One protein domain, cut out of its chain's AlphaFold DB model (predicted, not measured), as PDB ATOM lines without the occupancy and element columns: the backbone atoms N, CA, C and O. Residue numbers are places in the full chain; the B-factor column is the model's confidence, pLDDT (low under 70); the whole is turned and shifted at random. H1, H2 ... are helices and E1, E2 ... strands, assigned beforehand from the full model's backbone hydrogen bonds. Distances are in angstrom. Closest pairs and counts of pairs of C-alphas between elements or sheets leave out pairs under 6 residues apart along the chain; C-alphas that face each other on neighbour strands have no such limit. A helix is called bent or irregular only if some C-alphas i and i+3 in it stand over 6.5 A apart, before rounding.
ATOM      1  N   SER A 114       3.318   4.407   5.076       81.38
ATOM      2  CA  SER A 114       2.637   5.646   5.459       81.38
ATOM      3  C   SER A 114       2.137   6.434   4.248       81.38
ATOM      4  O   SER A 114       0.993   6.873   4.257       81.38
ATOM      5  N   ALA A 115       2.961   6.552   3.201       83.00
ATOM      6  CA  ALA A 115       2.600   7.246   1.969       83.00
ATOM      7  C   ALA A 115       1.474   6.519   1.231       83.00
ATOM      8  O   ALA A 115       0.481   7.127   0.843       83.00
ATOM      9  N   MET A 116       1.601   5.195   1.106       84.50
ATOM     10  CA  MET A 116       0.573   4.362   0.483       84.50
ATOM     11  C   MET A 116      -0.747   4.429   1.256       84.50
ATOM     12  O   MET A 116      -1.802   4.526   0.642       84.50
ATOM     13  N   MET A 117      -0.706   4.438   2.591       85.62
ATOM     14  CA  MET A 117      -1.905   4.558   3.419       85.62
ATOM     15  C   MET A 117      -2.532   5.952   3.333       85.62
ATOM     16  O   MET A 117      -3.753   6.053   3.275       85.62
ATOM     17  N   ALA A 118      -1.730   7.017   3.308       83.88
ATOM     18  CA  ALA A 118      -2.228   8.378   3.118       83.88
ATOM     19  C   ALA A 118      -2.884   8.536   1.737       83.88
ATOM     20  O   ALA A 118      -4.014   9.007   1.649       83.88
ATOM     21  N   ASN A 119      -2.234   8.037   0.681       84.81
ATOM     22  CA  ASN A 119      -2.814   8.003  -0.660       84.81
ATOM     23  C   ASN A 119      -4.101   7.172  -0.700       84.81
ATOM     24  O   ASN A 119      -5.085   7.589  -1.303       84.81
ATOM     25  N   LEU A 120      -4.131   6.020  -0.029       85.62
ATOM     26  CA  LEU A 120      -5.328   5.193   0.057       85.62
ATOM     27  C   LEU A 120      -6.463   5.930   0.788       85.62
ATOM     28  O   LEU A 120      -7.591   5.923   0.317       85.62
ATOM     29  N   GLN A 121      -6.181   6.616   1.897       85.88
ATOM     30  CA  GLN A 121      -7.183   7.407   2.622       85.88
ATOM     31  C   GLN A 121      -7.747   8.561   1.786       85.88
ATOM     32  O   GLN A 121      -8.946   8.811   1.845       85.88
ATOM     33  N   GLU A 122      -6.908   9.244   1.007       85.25
ATOM     34  CA  GLU A 122      -7.337  10.336   0.126       85.25
ATOM     35  C   GLU A 122      -8.167   9.837  -1.065       85.25
ATOM     36  O   GLU A 122      -9.045  10.540  -1.563       85.25
ATOM     37  N   THR A 123      -7.906   8.611  -1.518       85.00
ATOM     38  CA  THR A 123      -8.512   8.054  -2.733       85.00
ATOM     39  C   THR A 123      -9.727   7.165  -2.480       85.00
ATOM     40  O   THR A 123     -10.493   6.933  -3.415       85.00
ATOM     41  N   ILE A 124      -9.945   6.675  -1.254       88.31
ATOM     42  CA  ILE A 124     -11.132   5.877  -0.921       88.31
ATOM     43  C   ILE A 124     -12.399   6.743  -1.069       88.31
ATOM     44  O   ILE A 124     -12.560   7.733  -0.350       88.31
ATOM     45  N   PRO A 125     -13.347   6.360  -1.946       87.94
ATOM     46  CA  PRO A 125     -14.650   7.007  -2.013       87.94
ATOM     47  C   PRO A 125     -15.421   6.823  -0.704       87.94
ATOM     48  O   PRO A 125     -15.366   5.760  -0.089       87.94
ATOM     49  N   SER A 126     -16.247   7.799  -0.319       86.69
ATOM     50  CA  SER A 126     -17.078   7.708   0.895       86.69
ATOM     51  C   SER A 126     -18.094   6.554   0.879       86.69
ATOM     52  O   SER A 126     -18.696   6.246   1.904       86.69
ATOM     53  N   THR A 127     -18.323   5.940  -0.284       88.94
ATOM     54  CA  THR A 127     -19.218   4.792  -0.492       88.94
ATOM     55  C   THR A 127     -18.528   3.439  -0.281       88.94
ATOM     56  O   THR A 127     -19.185   2.396  -0.356       88.94
ATOM     57  N   VAL A 128     -17.221   3.444  -0.002       92.31
ATOM     58  CA  VAL A 128     -16.374   2.259   0.140       92.31
ATOM     59  C   VAL A 128     -15.667   2.285   1.494       92.31
ATOM     60  O   VAL A 128     -15.138   3.301   1.931       92.31
ATOM     61  N   GLN A 129     -15.635   1.139   2.167       91.25
ATOM     62  CA  GLN A 129     -14.955   0.944   3.439       91.25
ATOM     63  C   GLN A 129     -13.929  -0.178   3.319       91.25
ATOM     64  O   GLN A 129     -14.280  -1.335   3.093       91.25
ATOM     65  N   VAL A 130     -12.664   0.138   3.583       92.00
ATOM     66  CA  VAL A 130     -11.601  -0.863   3.713       92.00
ATOM     67  C   VAL A 130     -11.583  -1.396   5.148       92.00
ATOM     68  O   VAL A 130     -11.515  -0.625   6.103       92.00
ATOM     69  N   ARG A 131     -11.653  -2.721   5.313       90.38
ATOM     70  CA  ARG A 131     -11.627  -3.405   6.622       90.38
ATOM     71  C   ARG A 131     -10.291  -4.070   6.912       90.38
ATOM     72  O   ARG A 131      -9.867  -4.118   8.060       90.38
ATOM     73  N   ASN A 132      -9.656  -4.621   5.887       91.81
ATOM     74  CA  ASN A 132      -8.409  -5.350   6.036       91.81
ATOM     75  C   ASN A 132      -7.510  -5.088   4.835       91.81
ATOM     76  O   ASN A 132      -7.965  -5.106   3.692       91.81
ATOM     77  N   ILE A 133      -6.232  -4.887   5.131       91.75
ATOM     78  CA  ILE A 133      -5.175  -4.693   4.152       91.75
ATOM     79  C   ILE A 133      -4.094  -5.717   4.479       91.75
ATOM     80  O   ILE A 133      -3.612  -5.758   5.610       91.75
ATOM     81  N   GLN A 134      -3.746  -6.563   3.517       90.94
ATOM     82  CA  GLN A 134      -2.697  -7.569   3.664       90.94
ATOM     83  C   GLN A 134      -1.663  -7.398   2.563       90.94
ATOM     84  O   GLN A 134      -2.016  -7.089   1.431       90.94
ATOM     85  N   GLN A 135      -0.394  -7.605   2.903       89.56
ATOM     86  CA  GLN A 135       0.705  -7.597   1.949       89.56
ATOM     87  C   GLN A 135       1.297  -9.000   1.851       89.56
ATOM     88  O   GLN A 135       1.565  -9.643   2.869       89.56
ATOM     89  N   SER A 136       1.510  -9.460   0.627       89.81
ATOM     90  CA  SER A 136       2.156 -10.729   0.309       89.81
ATOM     91  C   SER A 136       3.176 -10.532  -0.808       89.81
ATOM     92  O   SER A 136       3.107  -9.577  -1.576       89.81
ATOM     93  N   GLU A 137       4.146 -11.436  -0.901       89.50
ATOM     94  CA  GLU A 137       5.058 -11.500  -2.042       89.50
ATOM     95  C   GLU A 137       4.507 -12.512  -3.049       89.50
ATOM     96  O   GLU A 137       4.188 -13.645  -2.680       89.50
ATOM     97  N   VAL A 138       4.381 -12.101  -4.309       87.94
ATOM     98  CA  VAL A 138       3.860 -12.924  -5.404       87.94
ATOM     99  C   VAL A 138       4.835 -12.869  -6.574       87.94
ATOM    100  O   VAL A 138       5.454 -11.839  -6.838       87.94
ATOM    101  N   ASP A 139       4.993 -13.997  -7.259       86.25
ATOM    102  CA  ASP A 139       5.757 -14.073  -8.499       86.25
ATOM    103  C   ASP A 139       4.881 -13.581  -9.661       86.25
ATOM    104  O   ASP A 139       3.881 -14.216 -10.006       86.25
ATOM    105  N   ILE A 140       5.226 -12.417 -10.209       81.00
ATOM    106  CA  ILE A 140       4.584 -11.808 -11.375       81.00
ATOM    107  C   ILE A 140       5.660 -11.719 -12.458       81.00
ATOM    108  O   ILE A 140       6.700 -11.096 -12.251       81.00
ATOM    109  N   ASP A 141       5.434 -12.374 -13.597       80.12
ATOM    110  CA  ASP A 141       6.365 -12.417 -14.735       80.12
ATOM    111  C   ASP A 141       7.792 -12.912 -14.400       80.12
ATOM    112  O   ASP A 141       8.774 -12.499 -15.018       80.12
ATOM    113  N   GLY A 142       7.932 -13.821 -13.427       80.38
ATOM    114  CA  GLY A 142       9.229 -14.352 -12.992       80.38
ATOM    115  C   GLY A 142       9.977 -13.432 -12.023       80.38
ATOM    116  O   GLY A 142      11.151 -13.672 -11.725       80.38
ATOM    117  N   GLN A 143       9.328 -12.363 -11.548       80.88
ATOM    118  CA  GLN A 143       9.859 -11.433 -10.561       80.88
ATOM    119  C   GLN A 143       9.016 -11.461  -9.286       80.88
ATOM    120  O   GLN A 143       7.796 -11.312  -9.303       80.88
ATOM    121  N   LYS A 144       9.694 -11.583  -8.142       84.44
ATOM    122  CA  LYS A 144       9.078 -11.429  -6.822       84.44
ATOM    123  C   LYS A 144       8.664  -9.975  -6.627       84.44
ATOM    124  O   LYS A 144       9.520  -9.110  -6.450       84.44
ATOM    125  N   ARG A 145       7.359  -9.718  -6.646       85.12
ATOM    126  CA  ARG A 145       6.771  -8.400  -6.405       85.12
ATOM    127  C   ARG A 145       5.889  -8.428  -5.171       85.12
ATOM    128  O   ARG A 145       5.317  -9.449  -4.800       85.12
ATOM    129  N   GLN A 146       5.788  -7.277  -4.527       88.19
ATOM    130  CA  GLN A 146       4.878  -7.095  -3.407       88.19
ATOM    131  C   GLN A 146       3.464  -6.870  -3.956       88.19
ATOM    132  O   GLN A 146       3.258  -6.021  -4.825       88.19
ATOM    133  N   GLN A 147       2.499  -7.623  -3.445       90.81
ATOM    134  CA  GLN A 147       1.078  -7.500  -3.736       90.81
ATOM    135  C   GLN A 147       0.332  -7.078  -2.471       90.81
ATOM    136  O   GLN A 147       0.620  -7.549  -1.371       90.81
ATOM    137  N   ILE A 148      -0.645  -6.195  -2.638       91.94
ATOM    138  CA  ILE A 148      -1.578  -5.773  -1.604       91.94
ATOM    139  C   ILE A 148      -2.947  -6.383  -1.903       91.94
ATOM    140  O   ILE A 148      -3.470  -6.261  -3.009       91.94
ATOM    141  N   GLU A 149      -3.540  -7.007  -0.891       94.00
ATOM    142  CA  GLU A 149      -4.926  -7.453  -0.867       94.00
ATOM    143  C   GLU A 149      -5.756  -6.509   0.017       94.00
ATOM    144  O   GLU A 149      -5.469  -6.314   1.201       94.00
ATOM    145  N   LEU A 150      -6.810  -5.940  -0.563       93.56
ATOM    146  CA  LEU A 150      -7.751  -5.027   0.077       93.56
ATOM    147  C   LEU A 150      -9.103  -5.723   0.216       93.56
ATOM    148  O   LEU A 150      -9.733  -6.084  -0.780       93.56
ATOM    149  N   LYS A 151      -9.572  -5.873   1.454       94.81
ATOM    150  CA  LYS A 151     -10.891  -6.431   1.776       94.81
ATOM    151  C   LYS A 151     -11.759  -5.377   2.433       94.81
ATOM    152  O   LYS A 151     -11.311  -4.686   3.352       94.81
ATOM    153  N   GLY A 152     -13.008  -5.279   2.001       93.81
ATOM    154  CA  GLY A 152     -13.880  -4.192   2.424       93.81
ATOM    155  C   GLY A 152     -15.364  -4.434   2.189       93.81
ATOM    156  O   GLY A 152     -15.786  -5.555   1.909       93.81
ATOM    157  N   LEU A 153     -16.137  -3.368   2.377       94.25
ATOM    158  CA  LEU A 153     -17.567  -3.275   2.093       94.25
ATOM    159  C   LEU A 153     -17.816  -2.050   1.213       94.25
ATOM    160  O   LEU A 153     -17.189  -1.015   1.409       94.25
ATOM    161  N   ALA A 154     -18.743  -2.148   0.273       94.19
ATOM    162  CA  ALA A 154     -19.178  -1.040  -0.566       94.19
ATOM    163  C   ALA A 154     -20.707  -0.998  -0.645       94.19
ATOM    164  O   ALA A 154     -21.377  -2.014  -0.447       94.19
ATOM    165  N   LEU A 155     -21.268   0.173  -0.947       92.38
ATOM    166  CA  LEU A 155     -22.719   0.327  -1.093       92.38
ATOM    167  C   LEU A 155     -23.260  -0.369  -2.352       92.38
ATOM    168  O   LEU A 155     -24.365  -0.910  -2.327       92.38
ATOM    169  N   SER A 156     -22.490  -0.395  -3.444       93.56
ATOM    170  CA  SER A 156     -22.890  -1.025  -4.704       93.56
ATOM    171  C   SER A 156     -21.716  -1.648  -5.467       93.56
ATOM    172  O   SER A 156     -20.550  -1.360  -5.210       93.56
ATOM    173  N   PHE A 157     -22.024  -2.487  -6.461       94.31
ATOM    174  CA  PHE A 157     -21.013  -3.029  -7.380       94.31
ATOM    175  C   PHE A 157     -20.351  -1.941  -8.239       94.31
ATOM    176  O   PHE A 157     -19.189  -2.087  -8.610       94.31
ATOM    177  N   ASN A 158     -21.068  -0.848  -8.524       94.88
ATOM    178  CA  ASN A 158     -20.506   0.288  -9.253       94.88
ATOM    179  C   ASN A 158     -19.443   0.997  -8.412       94.88
ATOM    180  O   ASN A 158     -18.374   1.286  -8.930       94.88
ATOM    181  N   ASP A 159     -19.682   1.169  -7.107       93.94
ATOM    182  CA  ASP A 159     -18.695   1.762  -6.194       93.94
ATOM    183  C   ASP A 159     -17.407   0.930  -6.134       93.94
ATOM    184  O   ASP A 159     -16.307   1.479  -6.120       93.94
ATOM    185  N   VAL A 160     -17.525  -0.405  -6.146       94.19
ATOM    186  CA  VAL A 160     -16.358  -1.302  -6.203       94.19
ATOM    187  C   VAL A 160     -15.595  -1.118  -7.514       94.19
ATOM    188  O   VAL A 160     -14.368  -1.042  -7.508       94.19
ATOM    189  N   ASN A 161     -16.303  -1.036  -8.641       94.38
ATOM    190  CA  ASN A 161     -15.679  -0.825  -9.943       94.38
ATOM    191  C   ASN A 161     -14.963   0.532 -10.020       94.38
ATOM    192  O   ASN A 161     -13.810   0.597 -10.447       94.38
ATOM    193  N   ASP A 162     -15.614   1.598  -9.563       93.94
ATOM    194  CA  ASP A 162     -15.032   2.938  -9.530       93.94
ATOM    195  C   ASP A 162     -13.805   2.973  -8.618       93.94
ATOM    196  O   ASP A 162     -12.775   3.542  -8.983       93.94
ATOM    197  N   PHE A 163     -13.855   2.274  -7.482       93.81
ATOM    198  CA  PHE A 163     -12.707   2.137  -6.596       93.81
ATOM    199  C   PHE A 163     -11.527   1.425  -7.270       93.81
ATOM    200  O   PHE A 163     -10.398   1.895  -7.163       93.81
ATOM    201  N   VAL A 164     -11.759   0.358  -8.045       93.88
ATOM    202  CA  VAL A 164     -10.697  -0.295  -8.837       93.88
ATOM    203  C   VAL A 164     -10.083   0.675  -9.851       93.88
ATOM    204  O   VAL A 164      -8.864   0.701 -10.014       93.88
ATOM    205  N   VAL A 165     -10.896   1.502 -10.515       93.62
ATOM    206  CA  VAL A 165     -10.402   2.516 -11.462       93.62
ATOM    207  C   VAL A 165      -9.553   3.572 -10.756       93.62
ATOM    208  O   VAL A 165      -8.526   3.986 -11.293       93.62
ATOM    209  N   VAL A 166      -9.956   4.001  -9.560       92.62
ATOM    210  CA  VAL A 166      -9.181   4.943  -8.747       92.62
ATOM    211  C   VAL A 166      -7.851   4.324  -8.314       92.62
ATOM    212  O   VAL A 166      -6.811   4.958  -8.485       92.62
ATOM    213  N   LEU A 167      -7.852   3.073  -7.847       91.88
ATOM    214  CA  LEU A 167      -6.630   2.366  -7.452       91.88
ATOM    215  C   LEU A 167      -5.643   2.222  -8.616       91.88
ATOM    216  O   LEU A 167      -4.453   2.459  -8.433       91.88
ATOM    217  N   ARG A 168      -6.129   1.944  -9.832       93.06
ATOM    218  CA  ARG A 168      -5.296   1.900 -11.047       93.06
ATOM    219  C   ARG A 168      -4.628   3.230 -11.390       93.06
ATOM    220  O   ARG A 168      -3.640   3.246 -12.109       93.06
ATOM    221  N   ARG A 169      -5.170   4.354 -10.921       91.50
ATOM    222  CA  ARG A 169      -4.573   5.685 -11.121       91.50
ATOM    223  C   ARG A 169      -3.585   6.058 -10.016       91.50
ATOM    224  O   ARG A 169      -2.945   7.100 -10.128       91.50
ATOM    225  N   SER A 170      -3.479   5.255  -8.956       89.94
ATOM    226  CA  SER A 170      -2.563   5.536  -7.856       89.94
ATOM    227  C   SER A 170      -1.116   5.496  -8.350       89.94
ATOM    228  O   SER A 170      -0.727   4.554  -9.040       89.94
ATOM    229  N   PRO A 171      -0.278   6.466  -7.951       86.94
ATOM    230  CA  PRO A 171       1.118   6.485  -8.349       86.94
ATOM    231  C   PRO A 171       1.947   5.355  -7.714       86.94
ATOM    232  O   PRO A 171       3.029   5.041  -8.215       86.94
ATOM    233  N   PHE A 172       1.450   4.743  -6.634       87.50
ATOM    234  CA  PHE A 172       2.152   3.709  -5.873       87.50
ATOM    235  C   PHE A 172       1.862   2.285  -6.365       87.50
ATOM    236  O   PHE A 172       2.679   1.385  -6.127       87.50
ATOM    237  N   LEU A 173       0.735   2.091  -7.048       90.38
ATOM    238  CA  LEU A 173       0.209   0.797  -7.473       90.38
ATOM    239  C   LEU A 173       0.460   0.549  -8.961       90.38
ATOM    240  O   LEU A 173       0.661   1.482  -9.735       90.38
ATOM    241  N   ASP A 174       0.470  -0.720  -9.352       91.25
ATOM    242  CA  ASP A 174       0.574  -1.121 -10.752       91.25
ATOM    243  C   ASP A 174      -0.827  -1.174 -11.400       91.25
ATOM    244  O   ASP A 174      -1.657  -1.991 -10.979       91.25
ATOM    245  N   PRO A 175      -1.118  -0.345 -12.421       90.56
ATOM    246  CA  PRO A 175      -2.419  -0.334 -13.087       90.56
ATOM    247  C   PRO A 175      -2.780  -1.667 -13.755       90.56
ATOM    248  O   PRO A 175      -3.953  -2.051 -13.742       90.56
ATOM    249  N   GLU A 176      -1.799  -2.373 -14.321       90.19
ATOM    250  CA  GLU A 176      -2.022  -3.609 -15.080       90.19
ATOM    251  C   GLU A 176      -2.313  -4.782 -14.138       90.19
ATOM    252  O   GLU A 176      -3.174  -5.620 -14.407       90.19
ATOM    253  N   ASN A 177      -1.664  -4.784 -12.972       91.88
ATOM    254  CA  ASN A 177      -1.802  -5.819 -11.950       91.88
ATOM    255  C   ASN A 177      -2.795  -5.453 -10.831       91.88
ATOM    256  O   ASN A 177      -2.731  -6.022  -9.739       91.88
ATOM    257  N   THR A 178      -3.725  -4.524 -11.089       93.19
ATOM    258  CA  THR A 178      -4.825  -4.168 -10.175       93.19
ATOM    259  C   THR A 178      -6.150  -4.760 -10.655       93.19
ATOM    260  O   THR A 178      -6.674  -4.380 -11.712       93.19
ATOM    261  N   SER A 179      -6.737  -5.664  -9.867       93.56
ATOM    262  CA  SER A 179      -7.945  -6.401 -10.253       93.56
ATOM    263  C   SER A 179      -8.898  -6.700  -9.092       93.56
ATOM    264  O   SER A 179      -8.503  -6.825  -7.934       93.56
ATOM    265  N   LEU A 180     -10.184  -6.829  -9.422       94.44
ATOM    266  CA  LEU A 180     -11.213  -7.316  -8.508       94.44
ATOM    267  C   LEU A 180     -11.229  -8.849  -8.535       94.44
ATOM    268  O   LEU A 180     -11.511  -9.439  -9.575       94.44
ATOM    269  N   VAL A 181     -10.967  -9.485  -7.394       94.25
ATOM    270  CA  VAL A 181     -10.957 -10.952  -7.263       94.25
ATOM    271  C   VAL A 181     -12.345 -11.486  -6.928       94.25
ATOM    272  O   VAL A 181     -12.776 -12.503  -7.465       94.25
ATOM    273  N   ASN A 182     -13.052 -10.811  -6.021       94.19
ATOM    274  CA  ASN A 182     -14.371 -11.228  -5.563       94.19
ATOM    275  C   ASN A 182     -15.235 -10.010  -5.226       94.19
ATOM    276  O   ASN A 182     -14.731  -9.039  -4.666       94.19
ATOM    277  N   ALA A 183     -16.533 -10.094  -5.520       94.88
ATOM    278  CA  ALA A 183     -17.539  -9.135  -5.078       94.88
ATOM    279  C   ALA A 183     -18.877  -9.851  -4.859       94.88
ATOM    280  O   ALA A 183     -19.403 -10.475  -5.782       94.88
ATOM    281  N   GLN A 184     -19.431  -9.777  -3.649       94.06
ATOM    282  CA  GLN A 184     -20.650 -10.495  -3.269       94.06
ATOM    283  C   GLN A 184     -21.585  -9.619  -2.442       94.06
ATOM    284  O   GLN A 184     -21.151  -8.902  -1.548       94.06
ATOM    285  N   LEU A 185     -22.886  -9.698  -2.728       94.44
ATOM    286  CA  LEU A 185     -23.907  -8.962  -1.989       94.44
ATOM    287  C   LEU A 185     -24.272  -9.716  -0.703       94.44
ATOM    288  O   LEU A 185     -24.801 -10.826  -0.764       94.44
ATOM    289  N   ILE A 186     -24.030  -9.093   0.445       91.88
ATOM    290  CA  ILE A 186     -24.285  -9.639   1.779       91.88
ATOM    291  C   ILE A 186     -25.189  -8.702   2.591       91.88
ATOM    292  O   ILE A 186     -25.366  -7.531   2.255       91.88
ATOM    293  N   ASN A 187     -25.767  -9.206   3.680       88.50
ATOM    294  CA  ASN A 187     -26.430  -8.342   4.660       88.50
ATOM    295  C   ASN A 187     -25.371  -7.528   5.413       88.50
ATOM    296  O   ASN A 187     -24.323  -8.070   5.768       88.50
ATOM    297  N   ASN A 188     -25.632  -6.240   5.647       84.81
ATOM    298  CA  ASN A 188     -24.674  -5.376   6.330       84.81
ATOM    299  C   ASN A 188     -24.443  -5.856   7.777       84.81
ATOM    300  O   ASN A 188     -25.406  -5.941   8.540       84.81
ATOM    301  N   PRO A 189     -23.188  -6.170   8.155       79.81
ATOM    302  CA  PRO A 189     -22.861  -6.664   9.488       79.81
ATOM    303  C   PRO A 189     -22.760  -5.560  10.555       79.81
ATOM    304  O   PRO A 189     -22.435  -5.873  11.701       79.81
ATOM    305  N   ALA A 190     -22.968  -4.279  10.219       78.25
ATOM    306  CA  ALA A 190     -22.926  -3.206  11.211       78.25
ATOM    307  C   ALA A 190     -23.995  -3.417  12.301       78.25
ATOM    308  O   ALA A 190     -24.964  -4.140  12.116       78.25
ATOM    309  N   THR A 191     -23.806  -2.852  13.491       72.50
ATOM    310  CA  THR A 191     -24.796  -2.955  14.577       72.50
ATOM    311  C   THR A 191     -25.449  -1.597  14.771       72.50
ATOM    312  O   THR A 191     -24.751  -0.598  14.929       72.50
ATOM    313  N   PRO A 207     -29.585  -2.246   4.937       84.00
ATOM    314  CA  PRO A 207     -29.434  -2.433   3.505       84.00
ATOM    315  C   PRO A 207     -28.319  -3.440   3.215       84.00
ATOM    316  O   PRO A 207     -27.316  -3.510   3.927       84.00
ATOM    317  N   ARG A 208     -28.492  -4.217   2.147       89.62
ATOM    318  CA  ARG A 208     -27.443  -5.122   1.673       89.62
ATOM    319  C   ARG A 208     -26.259  -4.320   1.138       89.62
ATOM    320  O   ARG A 208     -26.456  -3.301   0.483       89.62
ATOM    321  N   VAL A 209     -25.054  -4.809   1.399       93.62
ATOM    322  CA  VAL A 209     -23.776  -4.206   0.999       93.62
ATOM    323  C   VAL A 209     -22.953  -5.219   0.217       93.62
ATOM    324  O   VAL A 209     -23.153  -6.425   0.343       93.62
ATOM    325  N   VAL A 210     -22.031  -4.738  -0.604       94.69
ATOM    326  CA  VAL A 210     -21.143  -5.588  -1.394       94.69
ATOM    327  C   VAL A 210     -19.838  -5.792  -0.634       94.69
ATOM    328  O   VAL A 210     -19.080  -4.849  -0.431       94.69
ATOM    329  N   GLU A 211     -19.559  -7.021  -0.222       95.56
ATOM    330  CA  GLU A 211     -18.235  -7.419   0.242       95.56
ATOM    331  C   GLU A 211     -17.325  -7.641  -0.960       95.56
ATOM    332  O   GLU A 211     -17.701  -8.343  -1.900       95.56
ATOM    333  N   TYR A 212     -16.133  -7.048  -0.934       95.12
ATOM    334  CA  TYR A 212     -15.183  -7.139  -2.037       95.12
ATOM    335  C   TYR A 212     -13.780  -7.529  -1.571       95.12
ATOM    336  O   TYR A 212     -13.370  -7.233  -0.444       95.12
ATOM    337  N   THR A 213     -13.038  -8.132  -2.502       96.19
ATOM    338  CA  THR A 213     -11.599  -8.391  -2.406       96.19
ATOM    339  C   THR A 213     -10.925  -7.876  -3.672       96.19
ATOM    340  O   THR A 213     -11.200  -8.378  -4.764       96.19
ATOM    341  N   ILE A 214     -10.041  -6.893  -3.529       94.94
ATOM    342  CA  ILE A 214      -9.230  -6.330  -4.616       94.94
ATOM    343  C   ILE A 214      -7.772  -6.694  -4.366       94.94
ATOM    344  O   ILE A 214      -7.306  -6.631  -3.230       94.94
ATOM    345  N   THR A 215      -7.050  -7.046  -5.421       94.25
ATOM    346  CA  THR A 215      -5.603  -7.254  -5.379       94.25
ATOM    347  C   THR A 215      -4.905  -6.253  -6.285       94.25
ATOM    348  O   THR A 215      -5.418  -5.897  -7.345       94.25
ATOM    349  N   SER A 216      -3.739  -5.783  -5.854       93.00
ATOM    350  CA  SER A 216      -2.897  -4.858  -6.611       93.00
ATOM    351  C   SER A 216      -1.430  -5.158  -6.370       93.00
ATOM    352  O   SER A 216      -1.019  -5.266  -5.217       93.00
ATOM    353  N   ALA A 217      -0.614  -5.230  -7.419       92.06
ATOM    354  CA  ALA A 217       0.837  -5.175  -7.241       92.06
ATOM    355  C   ALA A 217       1.292  -3.744  -6.901       92.06
ATOM    356  O   ALA A 217       0.615  -2.765  -7.237       92.06
ATOM    357  N   LEU A 218       2.434  -3.619  -6.222       88.75
ATOM    358  CA  LEU A 218       3.149  -2.349  -6.127       88.75
ATOM    359  C   LEU A 218       3.784  -2.027  -7.482       88.75
ATOM    360  O   LEU A 218       4.347  -2.911  -8.116       88.75
ATOM    361  N   GLY A 219       3.712  -0.764  -7.908       86.12
ATOM    362  CA  GLY A 219       4.358  -0.339  -9.154       86.12
ATOM    363  C   GLY A 219       5.888  -0.400  -9.074       86.12
ATOM    364  O   GLY A 219       6.454  -0.321  -7.985       86.12
ATOM    365  N   ASP A 220       6.566  -0.423 -10.214       82.50
ATOM    366  CA  ASP A 220       8.035  -0.532 -10.265       82.50
ATOM    367  C   ASP A 220       8.765   0.819 -10.177       82.50
ATOM    368  O   ASP A 220       9.993   0.871 -10.216       82.50
ATOM    369  N   ARG A 221       8.022   1.933 -10.072       83.12
ATOM    370  CA  ARG A 221       8.629   3.266 -10.006       83.12
ATOM    371  C   ARG A 221       9.432   3.464  -8.712       83.12
ATOM    372  O   ARG A 221       8.880   3.188  -7.636       83.12
ATOM    373  N   PRO A 222      10.677   3.959  -8.824       80.31
ATOM    374  CA  PRO A 222      11.557   4.195  -7.690       80.31
ATOM    375  C   PRO A 222      11.031   5.308  -6.775       80.31
ATOM    376  O   PRO A 222      10.287   6.187  -7.209       80.31
ATOM    377  N   ALA A 223      11.402   5.275  -5.492       78.75
ATOM    378  CA  ALA A 223      10.962   6.287  -4.527       78.75
ATOM    379  C   ALA A 223      11.479   7.697  -4.867       78.75
ATOM    380  O   ALA A 223      10.807   8.681  -4.564       78.75
ATOM    381  N   SER A 224      12.645   7.792  -5.512       77.19
ATOM    382  CA  SER A 224      13.215   9.050  -6.012       77.19
ATOM    383  C   SER A 224      12.354   9.735  -7.083       77.19
ATOM    384  O   SER A 224      12.244  10.958  -7.080       77.19
ATOM    385  N   ASP A 225      11.664   8.969  -7.930       82.81
ATOM    386  CA  ASP A 225      10.734   9.504  -8.937       82.81
ATOM    387  C   ASP A 225       9.383   9.931  -8.339       82.81
ATOM    388  O   ASP A 225       8.571  10.541  -9.031       82.81
ATOM    389  N   LEU A 226       9.119   9.577  -7.078       81.62
ATOM    390  CA  LEU A 226       7.857   9.827  -6.375       81.62
ATOM    391  C   LEU A 226       7.990  10.911  -5.296       81.62
ATOM    392  O   LEU A 226       7.178  10.963  -4.374       81.62
ATOM    393  N   LEU A 227       9.045  11.730  -5.341       79.69
ATOM    394  CA  LEU A 227       9.338  12.709  -4.289       79.69
ATOM    395  C   LEU A 227       8.175  13.675  -4.050       79.69
ATOM    396  O   LEU A 227       7.763  13.835  -2.901       79.69
ATOM    397  N   ASP A 228       7.597  14.229  -5.115       79.25
ATOM    398  CA  ASP A 228       6.465  15.156  -5.024       79.25
ATOM    399  C   ASP A 228       5.254  14.488  -4.344       79.25
ATOM    400  O   ASP A 228       4.600  15.067  -3.472       79.25
ATOM    401  N   GLU A 229       4.951  13.235  -4.684       81.06
ATOM    402  CA  GLU A 229       3.863  12.479  -4.064       81.06
ATOM    403  C   GLU A 229       4.175  12.096  -2.611       81.06
ATOM    404  O   GLU A 229       3.283  12.102  -1.757       81.06
ATOM    405  N   LEU A 230       5.430  11.772  -2.299       78.12
ATOM    406  CA  LEU A 230       5.883  11.414  -0.954       78.12
ATOM    407  C   LEU A 230       5.866  12.617   0.002       78.12
ATOM    408  O   LEU A 230       5.503  12.465   1.173       78.12
ATOM    409  N   GLU A 231       6.202  13.814  -0.483       75.44
ATOM    410  CA  GLU A 231       6.135  15.058   0.292       75.44
ATOM    411  C   GLU A 231       4.694  15.391   0.694       75.44
ATOM    412  O   GLU A 231       4.433  15.757   1.843       75.44
ATOM    413  N   ASN A 232       3.745  15.166  -0.217       75.69
ATOM    414  CA  ASN A 232       2.324  15.407   0.020       75.69
ATOM    415  C   ASN A 232       1.658  14.346   0.925       75.69
ATOM    416  O   ASN A 232       0.619  14.613   1.526       75.69
ATOM    417  N   THR A 233       2.254  13.157   1.082       68.94
ATOM    418  CA  THR A 233       1.645  11.994   1.767       68.94
ATOM    419  C   THR A 233       2.256  11.676   3.143       68.94
ATOM    420  O   THR A 233       2.202  10.543   3.625       68.94
ATOM    421  N   LEU A 234       2.802  12.694   3.824       62.56
ATOM    422  CA  LEU A 234       3.402  12.616   5.171       62.56
ATOM    423  C   LEU A 234       4.651  11.717   5.276       62.56
ATOM    424  O   LEU A 234       5.085  11.387   6.383       62.56
ATOM    425  N   ALA A 235       5.303  11.364   4.165       68.81
ATOM    426  CA  ALA A 235       6.558  10.604   4.170       68.81
ATOM    427  C   ALA A 235       7.800  11.485   4.414       68.81
ATOM    428  O   ALA A 235       8.873  11.230   3.865       68.81
ATOM    429  N   VAL A 236       7.672  12.483   5.298       67.75
ATOM    430  CA  VAL A 236       8.667  13.541   5.569       67.75
ATOM    431  C   VAL A 236      10.061  12.979   5.885       67.75
ATOM    432  O   VAL A 236      11.085  13.556   5.528       67.75
ATOM    433  N   GLY A 237      10.117  11.826   6.559       72.56
ATOM    434  CA  GLY A 237      11.377  11.187   6.931       72.56
ATOM    435  C   GLY A 237      12.133  10.546   5.764       72.56
ATOM    436  O   GLY A 237      13.361  10.541   5.793       72.56
ATOM    437  N   LEU A 238      11.437   9.995   4.759       72.00
ATOM    438  CA  LEU A 238      12.092   9.407   3.586       72.00
ATOM    439  C   LEU A 238      12.481  10.498   2.589       72.00
ATOM    440  O   LEU A 238      13.613  10.486   2.116       72.00
ATOM    441  N   THR A 239      11.602  11.471   2.340       76.19
ATOM    442  CA  THR A 239      11.877  12.581   1.414       76.19
ATOM    443  C   THR A 239      13.093  13.384   1.855       76.19
ATOM    444  O   THR A 239      14.025  13.550   1.079       76.19
ATOM    445  N   SER A 240      13.180  13.746   3.142       73.50
ATOM    446  CA  SER A 240      14.348  14.441   3.694       73.50
ATOM    447  C   SER A 240      15.649  13.643   3.529       73.50
ATOM    448  O   SER A 240      16.705  14.227   3.279       73.50
ATOM    449  N   ARG A 241      15.596  12.308   3.638       74.06
ATOM    450  CA  ARG A 241      16.771  11.441   3.454       74.06
ATOM    451  C   ARG A 241      17.170  11.326   1.989       74.06
ATOM    452  O   ARG A 241      18.356  11.443   1.708       74.06
ATOM    453  N   ILE A 242      16.209  11.131   1.085       76.12
ATOM    454  CA  ILE A 242      16.464  11.099  -0.361       76.12
ATOM    455  C   ILE A 242      17.039  12.445  -0.810       76.12
ATOM    456  O   ILE A 242      18.079  12.465  -1.456       76.12
ATOM    457  N   GLN A 243      16.457  13.561  -0.372       73.75
ATOM    458  CA  GLN A 243      16.944  14.902  -0.691       73.75
ATOM    459  C   GLN A 243      18.342  15.160  -0.114       73.75
ATOM    460  O   GLN A 243      19.218  15.641  -0.820       73.75
ATOM    461  N   THR A 244      18.619  14.718   1.120       79.25
ATOM    462  CA  THR A 244      19.980  14.777   1.691       79.25
ATOM    463  C   THR A 244      20.980  13.947   0.879       79.25
ATOM    464  O   THR A 244      22.146  14.324   0.770       79.25
ATOM    465  N   LEU A 245      20.566  12.794   0.349       73.44
ATOM    466  CA  LEU A 245      21.412  11.954  -0.501       73.44
ATOM    467  C   LEU A 245      21.632  12.600  -1.878       73.44
ATOM    468  O   LEU A 245      22.756  12.576  -2.375       73.44
ATOM    469  N   GLN A 246      20.611  13.243  -2.446       73.94
ATOM    470  CA  GLN A 246      20.701  14.000  -3.695       73.94
ATOM    471  C   GLN A 246      21.619  15.224  -3.554       73.94
ATOM    472  O   GLN A 246      22.529  15.401  -4.361       73.94
ATOM    473  N   ASP A 247      21.474  16.005  -2.480       78.25
ATOM    474  CA  ASP A 247      22.331  17.159  -2.167       78.25
ATOM    475  C   ASP A 247      23.802  16.761  -1.972       78.25
ATOM    476  O   ASP A 247      24.719  17.543  -2.225       78.25
ATOM    477  N   LYS A 248      24.039  15.526  -1.518       73.62
ATOM    478  CA  LYS A 248      25.376  14.941  -1.357       73.62
ATOM    479  C   LYS A 248      25.916  14.281  -2.630       73.62
ATOM    480  O   LYS A 248      27.026  13.757  -2.585       73.62
ATOM    481  N   GLY A 249      25.172  14.309  -3.738       67.06
ATOM    482  CA  GLY A 249      25.577  13.731  -5.022       67.06
ATOM    483  C   GLY A 249      25.603  12.200  -5.042       67.06
ATOM    484  O   GLY A 249      26.354  11.617  -5.819       67.06
TER     485      GLY A 249
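AT A GLANCE: This is residues 114 to 191 and 207 to 249 of the 251 residues of an uncharacterized protein of Symploca sp. SIO2B6 (UniProt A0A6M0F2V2). A twisted sheet of four long strands has the helix H2 packed over one face, while a pair of helices, H3 and H4, lies off the sheet at one end of the long axis. H1 only grazes the sheet and lies between H2 and H3, near one with each end. The printed part has 121 residues, with four named helices and four named strands in the order H1, E1, E2, H2, E3, E4, H3, H4; the class is mixed, helices and strands. The sheet runs E1, E2, E4, E3, with antiparallel neighbours throughout. The whole is elongated, spanning 57 by 34 by 21 A, and only just loose, close to compact, with a radius of gyration of the C-alphas of 16.4 A.

IN THESE COORDINATES: The sheet's strands are E1, residues 128 to 140, 27.7 A long; E2, residues 143 to 154, 32.4 A; E4, residues 208 to 218, 31.7 A; and E3, residues 173 to 187, 30.7 A. E1 bends by 80 degrees at residue 131 and E3 by 97 degrees at residue 176. H2, residues 157 to 168, measures 16.9 A. H1, residues 114 to 123, begins with C-alpha 114 at (2.637, 5.646, 5.459). H3 holds residues 223 to 232 and is irregular, C-alphas 225 and 228 being 8.1 A apart. H4, residues 236 to 247, measures 16.1 A and ends with C-alpha 247 at (22.331, 17.159, -2.167).

HOW THE PARTS SIT: E1 and E2 form a hairpin, with N 134 and O 149 2.9 A apart. Between E2 and E4, N 150 and O 214 are 2.8 A apart; between E4 and E3, N 211 and O 184 are 2.8 A apart. These pairs are within hydrogen-bond range. H2 is on the sheet, in two layers, a helix on one face of a sheet; its closest C-alphas to E3 are those of Arg 168 and Pro 175, 4.2 A apart. E2, H2 and E3 make a split strand-helix-strand unit, two strands running the same way with E4 between them, and its crossover is right-handed. H1 is close to H2 but not clearly touching, the closest C-alphas being those of Thr 123 and Val 166, 6.8 A apart. H3 and H4 touch at a steep tilt of 47 degrees, opposite ways, closest at the C-alphas of Leu 227 and Thr 239, 6.2 A apart. Every O i to N i+4 pair is within hydrogen-bond range in H1 and H2, against 3 of 6 in H3 and 7 of 8 in H4.

THE WHOLE: The C-alphas farthest apart, those of Pro 207 and Gly 249, are 58.0 A apart. Residues 192 to 206 are not printed, and C-alphas 191 and 207 are 12.0 A apart across this cut. The links printed whole are tight. Mean pLDDT of the printed part is 86.3; residues 233 to 236 and 249 are under 70.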